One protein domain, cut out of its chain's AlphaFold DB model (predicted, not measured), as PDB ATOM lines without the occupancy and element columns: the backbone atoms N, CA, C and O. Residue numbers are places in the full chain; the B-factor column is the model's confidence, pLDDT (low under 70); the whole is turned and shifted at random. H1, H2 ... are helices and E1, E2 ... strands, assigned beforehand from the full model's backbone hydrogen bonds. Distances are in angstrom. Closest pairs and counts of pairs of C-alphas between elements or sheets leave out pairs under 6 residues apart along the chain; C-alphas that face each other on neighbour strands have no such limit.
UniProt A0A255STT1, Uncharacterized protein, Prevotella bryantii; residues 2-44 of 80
ATOM      1  N   ILE A   2      14.778 -47.584 -29.100       64.38
ATOM      2  CA  ILE A   2      15.983 -46.829 -28.741       64.38
ATOM      3  C   ILE A   2      15.532 -45.724 -27.786       64.38
ATOM      4  O   ILE A   2      14.543 -45.046 -28.061       64.38
ATOM      5  N   ASP A   3      16.195 -45.625 -26.642       82.12
ATOM      6  CA  ASP A   3      15.994 -44.534 -25.700       82.12
ATOM      7  C   ASP A   3      16.614 -43.275 -26.302       82.12
ATOM      8  O   ASP A   3      17.836 -43.173 -26.412       82.12
ATOM      9  N   THR A   4      15.764 -42.356 -26.755       82.50
ATOM     10  CA  THR A   4      16.211 -41.131 -27.418       82.50
ATOM     11  C   THR A   4      17.044 -40.278 -26.483       82.50
ATOM     12  O   THR A   4      18.035 -39.720 -26.934       82.50
ATOM     13  N   ASP A   5      16.727 -40.247 -25.186       86.31
ATOM     14  CA  ASP A   5      17.441 -39.418 -24.209       86.31
ATOM     15  C   ASP A   5      18.901 -39.873 -24.029       86.31
ATOM     16  O   ASP A   5      19.754 -39.087 -23.622       86.31
ATOM     17  N   ASN A   6      19.205 -41.123 -24.395       88.50
ATOM     18  CA  ASN A   6      20.532 -41.729 -24.313       88.50
ATOM     19  C   ASN A   6      21.205 -41.943 -25.686       88.50
ATOM     20  O   ASN A   6      22.186 -42.684 -25.779       88.50
ATOM     21  N   ASP A   7      20.731 -41.281 -26.748       92.62
ATOM     22  CA  ASP A   7      21.346 -41.324 -28.081       92.62
ATOM     23  C   ASP A   7      22.191 -40.071 -28.370       92.62
ATOM     24  O   ASP A   7      21.783 -39.148 -29.078       92.62
ATOM     25  N   ALA A   8      23.398 -40.016 -27.803       93.62
ATOM     26  CA  ALA A   8      24.304 -38.882 -28.005       93.62
ATOM     27  C   ALA A   8      24.704 -38.685 -29.483       93.62
ATOM     28  O   ALA A   8      24.876 -37.553 -29.934       93.62
ATOM     29  N   VAL A   9      24.839 -39.777 -30.244       94.19
ATOM     30  CA  VAL A   9      25.260 -39.734 -31.653       94.19
ATOM     31  C   VAL A   9      24.123 -39.221 -32.533       94.19
ATOM     32  O   VAL A   9      24.341 -38.325 -33.347       94.19
ATOM     33  N   GLY A  10      22.907 -39.738 -32.346       94.62
ATOM     34  CA  GLY A  10      21.728 -39.311 -33.092       94.62
ATOM     35  C   GLY A  10      21.407 -37.833 -32.884       94.62
ATOM     36  O   GLY A  10      21.148 -37.126 -33.858       94.62
ATOM     37  N   HIS A  11      21.517 -37.334 -31.648       94.81
ATOM     38  CA  HIS A  11      21.377 -35.902 -31.370       94.81
ATOM     39  C   HIS A  11      22.440 -35.063 -32.084       94.81
ATOM     40  O   HIS A  11      22.104 -34.075 -32.736       94.81
ATOM     41  N   ALA A  12      23.708 -35.482 -32.038       95.88
ATOM     42  CA  ALA A  12      24.783 -34.765 -32.717       95.88
ATOM     43  C   ALA A  12      24.591 -34.739 -34.245       95.88
ATOM     44  O   ALA A  12      24.783 -33.700 -34.879       95.88
ATOM     45  N   PHE A  13      24.159 -35.854 -34.846       96.44
ATOM     46  CA  PHE A  13      23.821 -35.903 -36.271       96.44
ATOM     47  C   PHE A  13      22.631 -35.007 -36.607       96.44
ATOM     48  O   PHE A  13      22.671 -34.296 -37.612       96.44
ATOM     49  N   TYR A  14      21.590 -35.008 -35.775       95.50
ATOM     50  CA  TYR A  14      20.411 -34.175 -35.984       95.50
ATOM     51  C   TYR A  14      20.750 -32.680 -35.943       95.50
ATOM     52  O   TYR A  14      20.359 -31.935 -36.847       95.50
ATOM     53  N   ASP A  15      21.516 -32.250 -34.941       96.25
ATOM     54  CA  ASP A  15      21.945 -30.858 -34.802       96.25
ATOM     55  C   ASP A  15      22.801 -30.421 -35.992       96.25
ATOM     56  O   ASP A  15      22.516 -29.391 -36.614       96.25
ATOM     57  N   TYR A  16      23.781 -31.246 -36.383       97.19
ATOM     58  CA  TYR A  16      24.622 -30.957 -37.541       97.19
ATOM     59  C   TYR A  16      23.806 -30.869 -38.833       97.19
ATOM     60  O   TYR A  16      23.974 -29.925 -39.601       97.19
ATOM     61  N   TYR A  17      22.865 -31.788 -39.052       96.56
ATOM     62  CA  TYR A  17      21.991 -31.764 -40.223       96.56
ATOM     63  C   TYR A  17      21.120 -30.497 -40.287       96.56
ATOM     64  O   TYR A  17      20.913 -29.939 -41.364       96.56
ATOM     65  N   LYS A  18      20.605 -30.019 -39.146       97.06
ATOM     66  CA  LYS A  18      19.727 -28.839 -39.096       97.06
ATOM     67  C   LYS A  18      20.470 -27.509 -39.155       97.06
ATOM     68  O   LYS A  18      19.930 -26.550 -39.701       97.06
ATOM     69  N   GLN A  19      21.658 -27.434 -38.561       95.81
ATOM     70  CA  GLN A  19      22.333 -26.163 -38.273       95.81
ATOM     71  C   GLN A  19      23.726 -26.055 -38.913       95.81
ATOM     72  O   GLN A  19      24.350 -24.995 -38.846       95.81
ATOM     73  N   GLY A  20      24.238 -27.138 -39.506       93.50
ATOM     74  CA  GLY A  20      25.619 -27.241 -39.990       93.50
ATOM     75  C   GLY A  20      26.662 -27.255 -38.867       93.50
ATOM     76  O   GLY A  20      27.844 -27.046 -39.129       93.50
ATOM     77  N   LYS A  21      26.230 -27.422 -37.611       90.44
ATOM     78  CA  LYS A  21      27.064 -27.434 -36.403       90.44
ATOM     79  C   LYS A  21      26.450 -28.371 -35.370       90.44
ATOM     80  O   LYS A  21      25.233 -28.425 -35.250       90.44
ATOM     81  N   ALA A  22      27.295 -29.042 -34.598       93.25
ATOM     82  CA  ALA A  22      26.897 -29.848 -33.448       93.25
ATOM     83  C   ALA A  22      27.802 -29.532 -32.252       93.25
ATOM     84  O   ALA A  22      28.916 -29.027 -32.422       93.25
ATOM     85  N   SER A  23      27.327 -29.821 -31.041       88.81
ATOM     86  CA  SER A  23      28.184 -29.829 -29.855       88.81
ATOM     87  C   SER A  23      29.273 -30.897 -29.974       88.81
ATOM     88  O   SER A  23      29.072 -31.919 -30.629       88.81
ATOM     89  N   THR A  24      30.404 -30.692 -29.295       92.50
ATOM     90  CA  THR A  24      31.490 -31.679 -29.238       92.50
ATOM     91  C   THR A  24      30.975 -33.024 -28.731       92.50
ATOM     92  O   THR A  24      30.501 -33.120 -27.597       92.50
ATOM     93  N   LEU A  25      31.101 -34.062 -29.559       94.44
ATOM     94  CA  LEU A  25      30.822 -35.435 -29.163       94.44
ATOM     95  C   LEU A  25      32.096 -36.060 -28.591       94.44
ATOM     96  O   LEU A  25      33.095 -36.214 -29.293       94.44
ATOM     97  N   TRP A  26      32.042 -36.413 -27.311       95.12
ATOM     98  CA  TRP A  26      33.146 -37.047 -26.599       95.12
ATOM     99  C   TRP A  26      32.999 -38.564 -26.615       95.12
ATOM    100  O   TRP A  26      31.928 -39.099 -26.331       95.12
ATOM    101  N   CYS A  27      34.094 -39.257 -26.910       94.81
ATOM    102  CA  CYS A  27      34.194 -40.705 -26.838       94.81
ATOM    103  C   CYS A  27      35.183 -41.087 -25.738       94.81
ATOM    104  O   CYS A  27      36.367 -40.775 -25.827       94.81
ATOM    105  N   ASN A  28      34.707 -41.784 -24.706       95.19
ATOM    106  CA  ASN A  28      35.592 -42.348 -23.696       95.19
ATOM    107  C   ASN A  28      36.113 -43.710 -24.167       95.19
ATOM    108  O   ASN A  28      35.363 -44.687 -24.252       95.19
ATOM    109  N   ILE A  29      37.410 -43.787 -24.452       94.31
ATOM    110  CA  ILE A  29      38.074 -45.015 -24.870       94.31
ATOM    111  C   ILE A  29      38.709 -45.655 -23.639       94.31
ATOM    112  O   ILE A  29      39.710 -45.179 -23.090       94.31
ATOM    113  N   LYS A  30      38.132 -46.778 -23.202       95.62
ATOM    114  CA  LYS A  30      38.594 -47.513 -22.021       95.62
ATOM    115  C   LYS A  30      40.089 -47.843 -22.124       95.62
ATOM    116  O   LYS A  30      40.507 -48.597 -22.996       95.62
ATOM    117  N   GLY A  31      40.873 -47.331 -21.174       94.50
ATOM    118  CA  GLY A  31      42.317 -47.575 -21.087       94.50
ATOM    119  C   GLY A  31      43.188 -46.662 -21.955       94.50
ATOM    120  O   GLY A  31      44.404 -46.817 -21.923       94.50
ATOM    121  N   VAL A  32      42.595 -45.713 -22.688       94.25
ATOM    122  CA  VAL A  32      43.316 -44.719 -23.500       94.25
ATOM    123  C   VAL A  32      43.012 -43.304 -23.005       94.25
ATOM    124  O   VAL A  32      43.940 -42.553 -22.722       94.25
ATOM    125  N   GLY A  33      41.733 -42.967 -22.829       93.50
ATOM    126  CA  GLY A  33      41.287 -41.635 -22.416       93.50
ATOM    127  C   GLY A  33      40.113 -41.132 -23.251       93.50
ATOM    128  O   GLY A  33      39.489 -41.903 -23.981       93.50
ATOM    129  N   ASP A  34      39.816 -39.843 -23.116       95.88
ATOM    130  CA  ASP A  34      38.766 -39.178 -23.887       95.88
ATOM    131  C   ASP A  34      39.293 -38.741 -25.258       95.88
ATOM    132  O   ASP A  34      40.415 -38.245 -25.373       95.88
ATOM    133  N   ASP A  35      38.460 -38.900 -26.280       95.38
ATOM    134  CA  ASP A  35      38.709 -38.448 -27.646       95.38
ATOM    135  C   ASP A  35      37.493 -37.680 -28.189       95.38
ATOM    136  O   ASP A  35      36.383 -37.782 -27.656       95.38
ATOM    137  N   ILE A  36      37.695 -36.899 -29.249       94.62
ATOM    138  CA  ILE A  36      36.647 -36.116 -29.907       94.62
ATOM    139  C   ILE A  36      36.242 -36.803 -31.205       94.62
ATOM    140  O   ILE A  36      37.069 -37.093 -32.067       94.62
ATOM    141  N   VAL A  37      34.939 -37.001 -31.376       94.88
ATOM    142  CA  VAL A  37      34.366 -37.548 -32.603       94.88
ATOM    143  C   VAL A  37      34.012 -36.395 -33.557       94.88
ATOM    144  O   VAL A  37      33.133 -35.595 -33.224       94.88
ATOM    145  N   PRO A  38      34.651 -36.286 -34.741       94.69
ATOM    146  CA  PRO A  38      34.363 -35.222 -35.702       94.69
ATOM    147  C   PRO A  38      33.042 -35.506 -36.424       94.69
ATOM    148  O   PRO A  38      32.978 -36.335 -37.335       94.69
ATOM    149  N   ILE A  39      31.966 -34.838 -36.009       96.69
ATOM    150  CA  ILE A  39      30.610 -35.072 -36.528       96.69
ATOM    151  C   ILE A  39      30.527 -34.801 -38.030       96.69
ATOM    152  O   ILE A  39      29.915 -35.573 -38.766       96.69
ATOM    153  N   GLU A  40      31.199 -33.758 -38.506       95.44
ATOM    154  CA  GLU A  40      31.262 -33.370 -39.912       95.44
ATOM    155  C   GLU A  40      31.778 -34.496 -40.818       95.44
ATOM    156  O   GLU A  40      31.305 -34.651 -41.943       95.44
ATOM    157  N   TYR A  41      32.684 -35.340 -40.314       95.69
ATOM    158  CA  TYR A  41      33.248 -36.451 -41.076       95.69
ATOM    159  C   TYR A  41      32.198 -37.521 -41.401       95.69
ATOM    160  O   TYR A  41      32.291 -38.203 -42.423       95.69
ATOM    161  N   PHE A  42      31.153 -37.660 -40.581       96.81
ATOM    162  CA  PHE A  42      30.042 -38.569 -40.875       96.81
ATOM    163  C   PHE A  42      29.179 -38.064 -42.035       96.81
ATOM    164  O   PHE A  42      28.494 -38.864 -42.658       96.81
ATOM    165  N   PHE A  43      29.242 -36.782 -42.391       96.75
ATOM    166  CA  PHE A  43      28.507 -36.197 -43.519       96.75
ATOM    167  C   PHE A  43      29.369 -36.058 -44.784       96.75
ATOM    168  O   PHE A  43      29.007 -35.328 -45.707       96.75
ATOM    169  N   ARG A  44      30.517 -36.747 -44.832       97.00
ATOM    170  CA  ARG A  44      31.443 -36.742 -45.972       97.00
ATOM    171  C   ARG A  44      30.800 -37.269 -47.259       97.00
ATOM    172  O   ARG A  44      29.914 -38.124 -47.224       97.00
TER     173      ARG A  44
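AT A GLANCE: This is residues 2 to 44 of the 80 residues of an uncharacterized protein of Prevotella bryantii (UniProt A0A255STT1). Picture a two-stranded hairpin, E1 and E2, reaching out to one end of the model, with helix H1 at the other end and short helix H2 packed on H1 near the foot of the hairpin. Before H1, residues 2 to 7 stick out as a free tail. The 43 printed residues hold two named helices and two named strands in the order H1, E1, E2, H2, a mixed class of helices and strands with an antiparallel sheet of order E1 - E2. The whole is only just loose, close to compact, with a radius of gyration of the C-alphas of 11.3 A and spans of 34 by 25 by 15 A.

IN THESE COORDINATES: Start at C-alpha 2, at (15.983, -46.829, -28.741), and pass along the tail to C-alpha 8 at (24.304, -38.882, -28.005), where H1 begins; it covers residues 8 to 19 and measures 16.5 A. E1, residues 25 to 29, runs 12.8 A. E2, residues 33 to 37, runs 13.0 A. H2, residues 39 to 42, measures 5.6 A and ends at C-alpha 42, (30.042, -38.569, -40.875).

HOW THE PARTS SIT: Look first at the hairpin, where E1 and E2 are antiparallel at 145 degrees; N 27 and O 35 are 2.8 A apart and N 33 and O 29 are 3.0 A apart, within hydrogen-bond range. The closest C-alphas of H1 and E1 are those of Ala 12 and Leu 25, 7.0 A apart, while H1 and E2 are apart. H1 touches H2 with residues 12 to 16 alone, the closest C-alphas being those of Phe 13 and Ile 39, 6.8 A. In H1 every O i to N i+4 pair is within hydrogen-bond range; H2 is too short for such a pair, and its one O i to N i+3 pair is within range.

THE WHOLE: The C-alphas farthest apart are those of Lys 18 and Gly 31, 34.4 A. The printed part has no cut, and the links H1 to E1, E1 to E2 and E2 to H2 are tight. The mean pLDDT of the printed part is 93.2, and residue 2 alone is under 70.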